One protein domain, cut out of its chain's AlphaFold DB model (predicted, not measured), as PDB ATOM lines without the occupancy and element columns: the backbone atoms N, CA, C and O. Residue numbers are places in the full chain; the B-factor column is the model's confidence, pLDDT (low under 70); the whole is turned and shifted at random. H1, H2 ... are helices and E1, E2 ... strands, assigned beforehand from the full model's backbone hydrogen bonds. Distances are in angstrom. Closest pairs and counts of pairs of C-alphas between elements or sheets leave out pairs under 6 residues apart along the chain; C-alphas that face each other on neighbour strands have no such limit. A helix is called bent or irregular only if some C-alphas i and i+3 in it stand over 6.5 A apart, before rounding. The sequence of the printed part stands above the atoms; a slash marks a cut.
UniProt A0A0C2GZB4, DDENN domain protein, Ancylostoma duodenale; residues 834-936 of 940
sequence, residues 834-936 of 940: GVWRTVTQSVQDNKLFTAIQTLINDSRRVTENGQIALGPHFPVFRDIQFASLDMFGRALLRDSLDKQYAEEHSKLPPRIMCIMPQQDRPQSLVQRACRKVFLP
ATOM      1  N   GLY A 834      22.630  62.307  49.170       69.00
ATOM      2  CA  GLY A 834      22.239  62.455  47.767       69.00
ATOM      3  C   GLY A 834      22.305  61.135  46.995       69.00
ATOM      4  O   GLY A 834      21.321  60.769  46.362       69.00
ATOM      5  N   VAL A 835      23.413  60.389  47.109       73.50
ATOM      6  CA  VAL A 835      23.602  59.087  46.436       73.50
ATOM      7  C   VAL A 835      22.504  58.101  46.830       73.50
ATOM      8  O   VAL A 835      21.888  57.499  45.953       73.50
ATOM      9  N   TRP A 836      22.185  57.993  48.124       74.06
ATOM     10  CA  TRP A 836      21.117  57.101  48.582       74.06
ATOM     11  C   TRP A 836      19.732  57.500  48.063       74.06
ATOM     12  O   TRP A 836      19.005  56.628  47.591       74.06
ATOM     13  N   ARG A 837      19.390  58.799  48.040       76.88
ATOM     14  CA  ARG A 837      18.142  59.267  47.405       76.88
ATOM     15  C   ARG A 837      18.106  58.976  45.905       76.88
ATOM     16  O   ARG A 837      17.058  58.601  45.391       76.88
ATOM     17  N   THR A 838      19.225  59.112  45.192       80.50
ATOM     18  CA  THR A 838      19.301  58.741  43.772       80.50
ATOM     19  C   THR A 838      19.102  57.238  43.572       80.50
ATOM     20  O   THR A 838      18.408  56.853  42.634       80.50
ATOM     21  N   VAL A 839      19.640  56.386  44.452       81.62
ATOM     22  CA  VAL A 839      19.437  54.927  44.407       81.62
ATOM     23  C   VAL A 839      17.974  54.555  44.665       81.62
ATOM     24  O   VAL A 839      17.390  53.847  43.845       81.62
ATOM     25  N   THR A 840      17.350  55.056  45.736       81.50
ATOM     26  CA  THR A 840      15.951  54.715  46.058       81.50
ATOM     27  C   THR A 840      14.967  55.278  45.033       81.50
ATOM     28  O   THR A 840      14.092  54.543  44.578       81.50
ATOM     29  N   GLN A 841      15.156  56.517  44.566       82.38
ATOM     30  CA  GLN A 841      14.354  57.080  43.472       82.38
ATOM     31  C   GLN A 841      14.535  56.283  42.174       82.38
ATOM     32  O   GLN A 841      13.564  56.025  41.474       82.38
ATOM     33  N   SER A 842      15.753  55.829  41.854       85.88
ATOM     34  CA  SER A 842      15.992  54.992  40.667       85.88
ATOM     35  C   SER A 842      15.283  53.637  40.750       85.88
ATOM     36  O   SER A 842      14.875  53.113  39.717       85.88
ATOM     37  N   VAL A 843      15.105  53.075  41.949       84.00
ATOM     38  CA  VAL A 843      14.308  51.854  42.160       84.00
ATOM     39  C   VAL A 843      12.814  52.148  41.999       84.00
ATOM     40  O   VAL A 843      12.139  51.433  41.261       84.00
ATOM     41  N   GLN A 844      12.306  53.231  42.599       83.06
ATOM     42  CA  GLN A 844      10.910  53.670  42.450       83.06
ATOM     43  C   GLN A 844      10.539  53.948  40.981       83.06
ATOM     44  O   GLN A 844       9.479  53.541  40.505       83.06
ATOM     45  N   ASP A 845      11.451  54.572  40.237       84.00
ATOM     46  CA  ASP A 845      11.321  54.878  38.812       84.00
ATOM     47  C   ASP A 845      11.519  53.655  37.887       84.00
ATOM     48  O   ASP A 845      11.361  53.788  36.674       84.00
ATOM     49  N   ASN A 846      11.894  52.481  38.420       81.25
ATOM     50  CA  ASN A 846      12.325  51.289  37.663       81.25
ATOM     51  C   ASN A 846      13.536  51.540  36.724       81.25
ATOM     52  O   ASN A 846      13.727  50.857  35.720       81.25
ATOM     53  N   LYS A 847      14.396  52.512  37.056       85.12
ATOM     54  CA  LYS A 847      15.603  52.921  36.309       85.12
ATOM     55  C   LYS A 847      16.868  52.341  36.946       85.12
ATOM     56  O   LYS A 847      17.804  53.070  37.277       85.12
ATOM     57  N   LEU A 848      16.909  51.024  37.148       85.06
ATOM     58  CA  LEU A 848      17.927  50.393  38.000       85.06
ATOM     59  C   LEU A 848      19.374  50.581  37.498       85.06
ATOM     60  O   LEU A 848      20.296  50.680  38.308       85.06
ATOM     61  N   PHE A 849      19.570  50.750  36.187       84.94
ATOM     62  CA  PHE A 849      20.853  51.135  35.588       84.94
ATOM     63  C   PHE A 849      21.420  52.436  36.186       84.94
ATOM     64  O   PHE A 849      22.622  52.530  36.422       84.94
ATOM     65  N   THR A 850      20.568  53.415  36.511       83.81
ATOM     66  CA  THR A 850      20.970  54.683  37.140       83.81
ATOM     67  C   THR A 850      21.466  54.471  38.569       83.81
ATOM     68  O   THR A 850      22.468  55.075  38.953       83.81
ATOM     69  N   ALA A 851      20.845  53.574  39.346       83.81
ATOM     70  CA  ALA A 851      21.333  53.207  40.677       83.81
ATOM     71  C   ALA A 851      22.716  52.539  40.590       83.81
ATOM     72  O   ALA A 851      23.660  52.969  41.256       83.81
ATOM     73  N   ILE A 852      22.848  51.545  39.702       84.38
ATOM     74  CA  ILE A 852      24.099  50.819  39.444       84.38
ATOM     75  C   ILE A 852      25.205  51.796  39.019       84.38
ATOM     76  O   ILE A 852      26.285  51.811  39.607       84.38
ATOM     77  N   GLN A 853      24.934  52.666  38.044       82.94
ATOM     78  CA  GLN A 853      25.911  53.630  37.545       82.94
ATOM     79  C   GLN A 853      26.279  54.686  38.596       82.94
ATOM     80  O   GLN A 853      27.437  55.097  38.644       82.94
ATOM     81  N   THR A 854      25.347  55.097  39.463       83.00
ATOM     82  CA  THR A 854      25.633  56.036  40.560       83.00
ATOM     83  C   THR A 854      26.594  55.413  41.572       83.00
ATOM     84  O   THR A 854      27.635  56.002  41.854       83.00
ATOM     85  N   LEU A 855      26.317  54.195  42.051       77.06
ATOM     86  CA  LEU A 855      27.166  53.490  43.023       77.06
ATOM     87  C   LEU A 855      28.541  53.107  42.446       77.06
ATOM     88  O   LEU A 855      29.548  53.164  43.154       77.06
ATOM     89  N   ILE A 856      28.607  52.772  41.152       76.69
ATOM     90  CA  ILE A 856      29.871  52.536  40.437       76.69
ATOM     91  C   ILE A 856      30.662  53.839  40.274       76.69
ATOM     92  O   ILE A 856      31.872  53.836  40.465       76.69
ATOM     93  N   ASN A 857      30.024  54.961  39.930       79.06
ATOM     94  CA  ASN A 857      30.722  56.244  39.803       79.06
ATOM     95  C   ASN A 857      31.266  56.733  41.162       79.06
ATOM     96  O   ASN A 857      32.401  57.192  41.213       79.06
ATOM     97  N   ASP A 858      30.491  56.576  42.240       73.81
ATOM     98  CA  ASP A 858      30.844  56.935  43.627       73.81
ATOM     99  C   ASP A 858      32.002  56.082  44.199       73.81
ATOM    100  O   ASP A 858      32.728  56.522  45.085       73.81
ATOM    101  N   SER A 859      32.217  54.869  43.670       68.56
ATOM    102  CA  SER A 859      33.277  53.936  44.106       68.56
ATOM    103  C   SER A 859      34.530  53.902  43.213       68.56
ATOM    104  O   SER A 859      35.505  53.222  43.556       68.56
ATOM    105  N   ARG A 860      34.556  54.643  42.095       71.44
ATOM    106  CA  ARG A 860      35.739  54.746  41.220       71.44
ATOM    107  C   ARG A 860      36.866  55.532  41.878       71.44
ATOM    108  O   ARG A 860      36.668  56.638  42.372       71.44
ATOM    109  N   ARG A 861      38.083  55.009  41.756       66.31
ATOM    110  CA  ARG A 861      39.332  55.711  42.067       66.31
ATOM    111  C   ARG A 861      40.273  55.626  40.870       66.31
ATOM    112  O   ARG A 861      40.323  54.612  40.175       66.31
ATOM    113  N   VAL A 862      41.011  56.703  40.618       63.88
ATOM    114  CA  VAL A 862      42.116  56.696  39.652       63.88
ATOM    115  C   VAL A 862      43.358  56.238  40.406       63.88
ATOM    116  O   VAL A 862      43.739  56.857  41.395       63.88
ATOM    117  N   THR A 863      43.947  55.127  39.976       59.72
ATOM    118  CA  THR A 863      45.233  54.646  40.503       59.72
ATOM    119  C   THR A 863      46.375  55.534  40.008       59.72
ATOM    120  O   THR A 863      46.239  56.207  38.987       59.72
ATOM    121  N   GLU A 864      47.525  55.505  40.682       55.81
ATOM    122  CA  GLU A 864      48.714  56.292  40.303       55.81
ATOM    123  C   GLU A 864      49.173  56.016  38.857       55.81
ATOM    124  O   GLU A 864      49.635  56.914  38.158       55.81
ATOM    125  N   ASN A 865      48.922  54.800  38.360       61.34
ATOM    126  CA  ASN A 865      49.175  54.375  36.979       61.34
ATOM    127  C   ASN A 865      48.109  54.854  35.962       61.34
ATOM    128  O   ASN A 865      48.049  54.348  34.841       61.34
ATOM    129  N   GLY A 866      47.213  55.768  36.346       58.44
ATOM    130  CA  GLY A 866      46.150  56.319  35.495       58.44
ATOM    131  C   GLY A 866      45.002  55.352  35.170       58.44
ATOM    132  O   GLY A 866      44.107  55.698  34.398       58.44
ATOM    133  N   GLN A 867      44.994  54.144  35.740       62.66
ATOM    134  CA  GLN A 867      43.931  53.159  35.523       62.66
ATOM    135  C   GLN A 867      42.766  53.389  36.490       62.66
ATOM    136  O   GLN A 867      42.976  53.698  37.665       62.66
ATOM    137  N   ILE A 868      41.535  53.205  36.006       61.88
ATOM    138  CA  ILE A 868      40.326  53.290  36.830       61.88
ATOM    139  C   ILE A 868      40.130  51.951  37.543       61.88
ATOM    140  O   ILE A 868      39.843  50.945  36.895       61.88
ATOM    141  N   ALA A 869      40.236  51.966  38.868       62.19
ATOM    142  CA  ALA A 869      39.865  50.855  39.734       62.19
ATOM    143  C   ALA A 869      38.579  51.191  40.504       62.19
ATOM    144  O   ALA A 869      38.207  52.360  40.648       62.19
ATOM    145  N   LEU A 870      37.907  50.167  41.028       63.50
ATOM    146  CA  LEU A 870      36.978  50.352  42.142       63.50
ATOM    147  C   LEU A 870      37.792  50.294  43.440       63.50
ATOM    148  O   LEU A 870      38.728  49.501  43.543       63.50
ATOM    149  N   GLY A 871      37.475  51.150  44.413       57.53
ATOM    150  CA  GLY A 871      38.062  51.035  45.752       57.53
ATOM    151  C   GLY A 871      37.612  49.751  46.469       57.53
ATOM    152  O   GLY A 871      36.638  49.131  46.035       57.53
ATOM    153  N   PRO A 872      38.265  49.360  47.580       52.41
ATOM    154  CA  PRO A 872      37.803  48.248  48.411       52.41
ATOM    155  C   PRO A 872      36.420  48.581  48.993       52.41
ATOM    156  O   PRO A 872      36.298  49.352  49.944       52.41
ATOM    157  N   HIS A 873      35.362  48.056  48.369       50.41
ATOM    158  CA  HIS A 873      33.976  48.305  48.755       50.41
ATOM    159  C   HIS A 873      33.079  47.084  48.504       50.41
ATOM    160  O   HIS A 873      33.307  46.273  47.610       50.41
ATOM    161  N   PHE A 874      32.034  47.010  49.319       58.59
ATOM    162  CA  PHE A 874      30.946  46.036  49.333       58.59
ATOM    163  C   PHE A 874      30.082  46.042  48.044       58.59
ATOM    164  O   PHE A 874      29.987  47.095  47.400       58.59
ATOM    165  N   PRO A 875      29.426  44.917  47.678       67.25
ATOM    166  CA  PRO A 875      28.644  44.771  46.444       67.25
ATOM    167  C   PRO A 875      27.515  45.796  46.213       67.25
ATOM    168  O   PRO A 875      26.600  45.965  47.027       67.25
ATOM    169  N   VAL A 876      27.537  46.394  45.019       75.94
ATOM    170  CA  VAL A 876      26.560  47.340  44.451       75.94
ATOM    171  C   VAL A 876      25.120  46.817  44.505       75.94
ATOM    172  O   VAL A 876      24.202  47.567  44.840       75.94
ATOM    173  N   PHE A 877      24.882  45.540  44.191       80.56
ATOM    174  CA  PHE A 877      23.535  44.962  44.201       80.56
ATOM    175  C   PHE A 877      22.955  44.900  45.617       80.56
ATOM    176  O   PHE A 877      21.749  45.062  45.804       80.56
ATOM    177  N   ARG A 878      23.806  44.688  46.626       73.69
ATOM    178  CA  ARG A 878      23.382  44.546  48.021       73.69
ATOM    179  C   ARG A 878      23.142  45.909  48.679       73.69
ATOM    180  O   ARG A 878      22.159  46.035  49.402       73.69
ATOM    181  N   ASP A 879      23.923  46.933  48.319       73.62
ATOM    182  CA  ASP A 879      23.614  48.347  48.611       73.62
ATOM    183  C   ASP A 879      22.222  48.736  48.060       73.62
ATOM    184  O   ASP A 879      21.392  49.291  48.783       73.62
ATOM    185  N   ILE A 880      21.927  48.388  46.795       78.38
ATOM    186  CA  ILE A 880      20.614  48.617  46.161       78.38
ATOM    187  C   ILE A 880      19.495  47.890  46.916       78.38
ATOM    188  O   ILE A 880      18.465  48.497  47.214       78.38
ATOM    189  N   GLN A 881      19.672  46.602  47.229       72.94
ATOM    190  CA  GLN A 881      18.675  45.814  47.963       72.94
ATOM    191  C   GLN A 881      18.395  46.407  49.345       72.94
ATOM    192  O   GLN A 881      17.230  46.582  49.692       72.94
ATOM    193  N   PHE A 882      19.436  46.742  50.113       68.38
ATOM    194  CA  PHE A 882      19.295  47.277  51.465       68.38
ATOM    195  C   PHE A 882      18.532  48.607  51.470       68.38
ATOM    196  O   PHE A 882      17.491  48.699  52.117       68.38
ATOM    197  N   ALA A 883      18.958  49.589  50.668       68.94
ATOM    198  CA  ALA A 883      18.273  50.882  50.582       68.94
ATOM    199  C   ALA A 883      16.829  50.765  50.053       68.94
ATOM    200  O   ALA A 883      15.959  51.550  50.427       68.94
ATOM    201  N   SER A 884      16.547  49.771  49.205       72.62
ATOM    202  CA  SER A 884      15.184  49.495  48.730       72.62
ATOM    203  C   SER A 884      14.301  48.854  49.807       72.62
ATOM    204  O   SER A 884      13.104  49.122  49.856       72.62
ATOM    205  N   LEU A 885      14.865  47.993  50.659       65.38
ATOM    206  CA  LEU A 885      14.145  47.358  51.768       65.38
ATOM    207  C   LEU A 885      13.872  48.350  52.901       65.38
ATOM    208  O   LEU A 885      12.773  48.342  53.443       65.38
ATOM    209  N   ASP A 886      14.832  49.222  53.200       60.25
ATOM    210  CA  ASP A 886      14.706  50.320  54.164       60.25
ATOM    211  C   ASP A 886      13.612  51.322  53.742       60.25
ATOM    212  O   ASP A 886      12.705  51.628  54.512       60.25
ATOM    213  N   MET A 887      13.619  51.752  52.472       62.59
ATOM    214  CA  MET A 887      12.667  52.743  51.950       62.59
ATOM    215  C   MET A 887      11.261  52.190  51.657       62.59
ATOM    216  O   MET A 887      10.272  52.894  51.851       62.59
ATOM    217  N   PHE A 888      11.147  50.961  51.134       67.94
ATOM    218  CA  PHE A 888       9.878  50.423  50.608       67.94
ATOM    219  C   PHE A 888       9.350  49.193  51.367       67.94
ATOM    220  O   PHE A 888       8.208  48.780  51.149       67.94
ATOM    221  N   GLY A 889      10.146  48.586  52.254       63.00
ATOM    222  CA  GLY A 889       9.737  47.491  53.134       63.00
ATOM    223  C   GLY A 889       9.022  46.333  52.429       63.00
ATOM    224  O   GLY A 889       9.576  45.661  51.552       63.00
ATOM    225  N   ARG A 890       7.768  46.084  52.830       61.62
ATOM    226  CA  ARG A 890       6.910  45.025  52.265       61.62
ATOM    227  C   ARG A 890       6.357  45.354  50.867       61.62
ATOM    228  O   ARG A 890       5.901  44.444  50.185       61.62
ATOM    229  N   ALA A 891       6.413  46.612  50.418       68.88
ATOM    230  CA  ALA A 891       5.959  47.010  49.081       68.88
ATOM    231  C   ALA A 891       6.988  46.700  47.970       68.88
ATOM    232  O   ALA A 891       6.656  46.752  46.785       68.88
ATOM    233  N   LEU A 892       8.231  46.354  48.327       76.19
ATOM    234  CA  LEU A 892       9.276  46.025  47.360       76.19
ATOM    235  C   LEU A 892       9.045  44.648  46.715       76.19
ATOM    236  O   LEU A 892       9.245  43.609  47.346       76.19
ATOM    237  N   LEU A 893       8.735  44.622  45.416       78.81
ATOM    238  CA  LEU A 893       8.637  43.388  44.625       78.81
ATOM    239  C   LEU A 893      10.031  42.803  44.324       78.81
ATOM    240  O   LEU A 893      10.573  42.956  43.228       78.81
ATOM    241  N   ARG A 894      10.612  42.106  45.310       72.44
ATOM    242  CA  ARG A 894      12.002  41.592  45.307       72.44
ATOM    243  C   ARG A 894      12.348  40.753  44.059       72.44
ATOM    244  O   ARG A 894      13.414  40.935  43.483       72.44
ATOM    245  N   ASP A 895      11.433  39.909  43.571       74.88
ATOM    246  CA  ASP A 895      11.640  39.128  42.334       74.88
ATOM    247  C   ASP A 895      11.646  39.967  41.044       74.88
ATOM    248  O   ASP A 895      12.192  39.512  40.037       74.88
ATOM    249  N   SER A 896      11.032  41.156  41.053       80.06
ATOM    250  CA  SER A 896      11.121  42.121  39.952       80.06
ATOM    251  C   SER A 896      12.462  42.845  39.995       80.06
ATOM    252  O   SER A 896      13.130  42.936  38.969       80.06
ATOM    253  N   LEU A 897      12.901  43.267  41.189       82.88
ATOM    254  CA  LEU A 897      14.213  43.888  41.398       82.88
ATOM    255  C   LEU A 897      15.355  42.957  40.949       82.88
ATOM    256  O   LEU A 897      16.270  43.401  40.264       82.88
ATOM    257  N   ASP A 898      15.269  41.657  41.251       81.00
ATOM    258  CA  ASP A 898      16.232  40.649  40.780       81.00
ATOM    259  C   ASP A 898      16.293  40.534  39.247       81.00
ATOM    260  O   ASP A 898      17.375  40.400  38.675       81.00
ATOM    261  N   LYS A 899      15.131  40.544  38.575       82.00
ATOM    262  CA  LYS A 899      15.037  40.441  37.108       82.00
ATOM    263  C   LYS A 899      15.588  41.700  36.444       82.00
ATOM    264  O   LYS A 899      16.484  41.600  35.613       82.00
ATOM    265  N   GLN A 900      15.141  42.871  36.898       83.19
ATOM    266  CA  GLN A 900      15.648  44.166  36.448       83.19
ATOM    267  C   GLN A 900      17.158  44.287  36.678       83.19
ATOM    268  O   GLN A 900      17.866  44.774  35.804       83.19
ATOM    269  N   TYR A 901      17.691  43.797  37.803       86.50
ATOM    270  CA  TYR A 901      19.135  43.809  38.032       86.50
ATOM    271  C   TYR A 901      19.881  42.913  37.040       86.50
ATOM    272  O   TYR A 901      20.887  43.342  36.481       86.50
ATOM    273  N   ALA A 902      19.380  41.707  36.755       84.75
ATOM    274  CA  ALA A 902      19.965  40.839  35.731       84.75
ATOM    275  C   ALA A 902      19.941  41.481  34.331       84.75
ATOM    276  O   ALA A 902      20.936  41.432  33.603       84.75
ATOM    277  N   GLU A 903      18.827  42.121  33.977       85.25
ATOM    278  CA  GLU A 903      18.631  42.811  32.702       85.25
ATOM    279  C   GLU A 903      19.540  44.044  32.571       85.25
ATOM    280  O   GLU A 903      20.245  44.164  31.570       85.25
ATOM    281  N   GLU A 904      19.610  44.929  33.569       85.81
ATOM    282  CA  GLU A 904      20.467  46.124  33.517       85.81
ATOM    283  C   GLU A 904      21.963  45.805  33.681       85.81
ATOM    284  O   GLU A 904      22.790  46.408  32.994       85.81
ATOM    285  N   HIS A 905      22.338  44.811  34.498       85.06
ATOM    286  CA  HIS A 905      23.724  44.327  34.590       85.06
ATOM    287  C   HIS A 905      24.224  43.813  33.228       85.06
ATOM    288  O   HIS A 905      25.393  43.996  32.889       85.06
ATOM    289  N   SER A 906      23.359  43.194  32.413       83.94
ATOM    290  CA  SER A 906      23.734  42.718  31.071       83.94
ATOM    291  C   SER A 906      24.095  43.840  30.084       83.94
ATOM    292  O   SER A 906      24.765  43.582  29.085       83.94
ATOM    293  N   LYS A 907      23.696  45.088  30.376       84.25
ATOM    294  CA  LYS A 907      23.945  46.280  29.545       84.25
ATOM    295  C   LYS A 907      25.191  47.063  29.975       84.25
ATOM    296  O   LYS A 907      25.509  48.090  29.375       84.25
ATOM    297  N   LEU A 908      25.894  46.621  31.022       81.75
ATOM    298  CA  LEU A 908      27.107  47.283  31.494       81.75
ATOM    299  C   LEU A 908      28.247  47.150  30.462       81.75
ATOM    300  O   LEU A 908      28.464  46.069  29.917       81.75
ATOM    301  N   PRO A 909      29.034  48.215  30.209       81.88
ATOM    302  CA  PRO A 909      30.217  48.133  29.357       81.88
ATOM    303  C   PRO A 909      31.184  47.023  29.815       81.88
ATOM    304  O   PRO A 909      31.487  46.961  31.009       81.88
ATOM    305  N   PRO A 910      31.771  46.212  28.909       76.81
ATOM    306  CA  PRO A 910      32.645  45.097  29.297       76.81
ATOM    307  C   PRO A 910      33.818  45.499  30.204       76.81
ATOM    308  O   PRO A 910      34.129  44.794  31.158       76.81
ATOM    309  N   ARG A 911      34.408  46.685  29.988       72.38
ATOM    310  CA  ARG A 911      35.465  47.243  30.860       72.38
ATOM    311  C   ARG A 911      35.020  47.464  32.311       72.38
ATOM    312  O   ARG A 911      35.864  47.442  33.194       72.38
ATOM    313  N   ILE A 912      33.726  47.684  32.549       72.19
ATOM    314  CA  ILE A 912      33.137  47.800  33.889       72.19
ATOM    315  C   ILE A 912      32.827  46.402  34.438       72.19
ATOM    316  O   ILE A 912      33.196  46.103  35.567       72.19
ATOM    317  N   MET A 913      32.248  45.507  33.627       73.12
ATOM    318  CA  MET A 913      31.984  44.115  34.032       73.12
ATOM    319  C   MET A 913      33.254  43.360  34.464       73.12
ATOM    320  O   MET A 913      33.190  42.531  35.368       73.12
ATOM    321  N   CYS A 914      34.406  43.652  33.851       71.12
ATOM    322  CA  CYS A 914      35.696  43.056  34.213       71.12
ATOM    323  C   CYS A 914      36.276  43.541  35.554       71.12
ATOM    324  O   CYS A 914      37.174  42.879  36.066       71.12
ATOM    325  N   ILE A 915      35.800  44.663  36.112       67.88
ATOM    326  CA  ILE A 915      36.285  45.220  37.392       67.88
ATOM    327  C   ILE A 915      35.262  45.121  38.535       67.88
ATOM    328  O   ILE A 915      35.582  45.506  39.655       67.88
ATOM    329  N   MET A 916      34.046  44.615  38.286       71.94
ATOM    330  CA  MET A 916      33.062  44.394  39.354       71.94
ATOM    331  C   MET A 916      33.361  43.108  40.150       71.94
ATOM    332  O   MET A 916      33.777  42.107  39.553       71.94
ATOM    333  N   PRO A 917      33.096  43.080  41.472       70.00
ATOM    334  CA  PRO A 917      33.180  41.864  42.280       70.00
ATOM    335  C   PRO A 917      32.305  40.729  41.730       70.00
ATOM    336  O   PRO A 917      31.216  40.960  41.206       70.00
ATOM    337  N   GLN A 918      32.714  39.469  41.922       69.62
ATOM    338  CA  GLN A 918      31.881  38.324  41.511       69.62
ATOM    339  C   GLN A 918      30.542  38.246  42.267       69.62
ATOM    340  O   GLN A 918      29.589  37.663  41.755       69.62
ATOM    341  N   GLN A 919      30.467  38.858  43.452       68.19
ATOM    342  CA  GLN A 919      29.259  38.992  44.276       68.19
ATOM    343  C   GLN A 919      28.187  39.893  43.636       68.19
ATOM    344  O   GLN A 919      27.006  39.702  43.904       68.19
ATOM    345  N   ASP A 920      28.581  40.830  42.764       75.31
ATOM    346  CA  ASP A 920      27.663  41.716  42.031       75.31
ATOM    347  C   ASP A 920      27.099  41.087  40.751       75.31
ATOM    348  O   ASP A 920      26.314  41.706  40.037       75.31
ATOM    349  N   ARG A 921      27.453  39.835  40.445       79.81
ATOM    350  CA  ARG A 921      26.815  39.107  39.345       79.81
ATOM    351  C   ARG A 921      25.375  38.734  39.732       79.81
ATOM    352  O   ARG A 921      25.125  38.425  40.898       79.81
ATOM    353  N   PRO A 922      24.424  38.693  38.780       81.25
ATOM    354  CA  PRO A 922      23.040  38.331  39.077       81.25
ATOM    355  C   PRO A 922      22.934  36.971  39.786       81.25
ATOM    356  O   PRO A 922      23.426  35.960  39.279       81.25
ATOM    357  N   GLN A 923      22.292  36.950  40.959       76.69
ATOM    358  CA  GLN A 923      22.197  35.758  41.811       76.69
ATOM    359  C   GLN A 923      21.529  34.579  41.082       76.69
ATOM    360  O   GLN A 923      20.498  34.735  40.417       76.69
ATOM    361  N   SER A 924      22.074  33.373  41.266       76.06
ATOM    362  CA  SER A 924      21.493  32.145  40.713       76.06
ATOM    363  C   SER A 924      20.097  31.865  41.279       76.06
ATOM    364  O   SER A 924      19.751  32.290  42.383       76.06
ATOM    365  N   LEU A 925      19.301  31.068  40.558       73.00
ATOM    366  CA  LEU A 925      17.969  30.647  41.017       73.00
ATOM    367  C   LEU A 925      18.002  29.951  42.391       73.00
ATOM    368  O   LEU A 925      17.046  30.072  43.151       73.00
ATOM    369  N   VAL A 926      19.103  29.264  42.728       66.44
ATOM    370  CA  VAL A 926      19.279  28.609  44.034       66.44
ATOM    371  C   VAL A 926      19.543  29.643  45.129       66.44
ATOM    372  O   VAL A 926      18.827  29.637  46.122       66.44
ATOM    373  N   GLN A 927      20.481  30.579  44.935       70.50
ATOM    374  CA  GLN A 927      20.733  31.667  45.898       70.50
ATOM    375  C   GLN A 927      19.471  32.513  46.124       70.50
ATOM    376  O   GLN A 927      19.082  32.748  47.267       70.50
ATOM    377  N   ARG A 928      18.761  32.884  45.049       71.94
ATOM    378  CA  ARG A 928      17.487  33.621  45.129       71.94
ATOM    379  C   ARG A 928      16.413  32.859  45.909       71.94
ATOM    380  O   ARG A 928      15.670  33.478  46.668       71.94
ATOM    381  N   ALA A 929      16.335  31.534  45.757       66.88
ATOM    382  CA  ALA A 929      15.432  30.687  46.535       66.88
ATOM    383  C   ALA A 929      15.864  30.578  48.009       66.88
ATOM    384  O   ALA A 929      15.032  30.780  48.892       66.88
ATOM    385  N   CYS A 930      17.149  30.338  48.291       65.00
ATOM    386  CA  CYS A 930      17.698  30.301  49.650       65.00
ATOM    387  C   CYS A 930      17.436  31.617  50.395       65.00
ATOM    388  O   CYS A 930      16.917  31.594  51.508       65.00
ATOM    389  N   ARG A 931      17.690  32.765  49.756       67.12
ATOM    390  CA  ARG A 931      17.468  34.105  50.319       67.12
ATOM    391  C   ARG A 931      16.015  34.333  50.771       67.12
ATOM    392  O   ARG A 931      15.798  34.962  51.802       67.12
ATOM    393  N   LYS A 932      15.016  33.762  50.077       61.97
ATOM    394  CA  LYS A 932      13.599  33.820  50.504       61.97
ATOM    395  C   LYS A 932      13.324  33.079  51.817       61.97
ATOM    396  O   LYS A 932      12.392  33.449  52.520       61.97
ATOM    397  N   VAL A 933      14.130  32.076  52.175       56.84
ATOM    398  CA  VAL A 933      13.993  31.342  53.447       56.84
ATOM    399  C   VAL A 933      14.492  32.180  54.633       56.84
ATOM    400  O   VAL A 933      13.935  32.088  55.725       56.84
ATOM    401  N   PHE A 934      15.502  33.035  54.429       51.16
ATOM    402  CA  PHE A 934      16.114  33.853  55.489       51.16
ATOM    403  C   PHE A 934      15.381  35.154  55.804       51.16
ATOM    404  O   PHE A 934      15.520  35.668  56.909       51.16
ATOM    405  N   LEU A 935      14.584  35.664  54.866       54.34
ATOM    406  CA  LEU A 935      14.035  37.019  54.927       54.34
ATOM    407  C   LEU A 935      12.604  37.248  55.468       54.34
ATOM    408  O   LEU A 935      12.180  38.400  55.398       54.34
ATOM    409  N   PRO A 936      11.863  36.296  56.084       41.09
ATOM    410  CA  PRO A 936      10.711  36.641  56.927       41.09
ATOM    411  C   PRO A 936      11.133  37.193  58.309       41.09
ATOM    412  O   PRO A 936      10.605  36.782  59.336       41.09
TER     413      PRO A 936
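What this domain is: This is residues 834 to 936 of the 940 residues of the protein "DDENN domain protein" of Ancylostoma duodenale (UniProt A0A0C2GZB4). A small cluster of crossing helices is built round H2: H1 folds back beside it as a helical hairpin, and H3 and H4 touch it at steep tilts. From the end of H2 a two-stranded hairpin, E1 and E2, reaches away to make one end of the longest axis, while H6, after a long link, lies toward the other end, near H4. The printed part has 103 residues with six named helices and two named strands, in the order H1 H2 E1 E2 H3 H4 H5 H6; the sheet E1 - E2 is antiparallel and the class is mostly helix. The whole is compact, with a radius of gyration of the C-alphas of 14.1 A and spans of 47 by 31 by 22 A.

Where its parts are: Find C-alpha 834 at (22.239, 62.455, 47.767); from there H1 runs 15.3 A to residue 844. H2, residues 848 to 859, covers 16.9 A and meets E1, residues 860 to 862, with no residue between. E2 is residues 868 to 870; each strand is 6.9 A long. Look for C-alpha 876 at (26.560, 47.340, 44.451), where H3 begins; it ends at residue 891, 21.1 A away. H3 has a kink of 63 degrees near residue 885 and is irregular, with C-alphas 887 and 890 9.6 A apart. H4 is residues 894 to 905, 16.1 A; H5 is residues 910 to 913, 4.9 A; H6, residues 925 to 934, 14.9 A, ends at C-alpha 934 (16.114, 33.853, 55.489).

How they stand to each other: Begin at H2, the hub. H1 touches it at a shallow tilt of 18 degrees, opposite ways; the closest C-alphas, of Val 839 and Ala 851, are 4.5 A apart. H3 touches H2 with residues 876 to 880 alone, at a steep tilt of 48 degrees, closest at the C-alphas of Leu 855 and Val 876, 6.3 A. H4 touches H2 with residues 900 to 905 alone, at 66 degrees, a steep tilt; the C-alphas of Phe 849 and Glu 904 come closest, 5.4 A. In the hairpin E1 and E2, look at N 861 and O 869, 2.9 A apart and within hydrogen-bond range. H6 is near H4, and H5 touches no helix. Every O i to N i+4 pair is within range in H1, H2 and H4, against 10 of 12 in H3 and 4 of 6 in H6; H5 is too short for such a pair.

The domain as a whole: The two farthest C-alphas, of Asn 865 and Pro 936, are 46.8 A apart. The printed part has no cut, and the long link is H5 to H6, with 11 residues between. The mean pLDDT of the printed part is 72.8; look for values under 70 at residues 861 to 875, 885 to 891 and 929 to 936, among others.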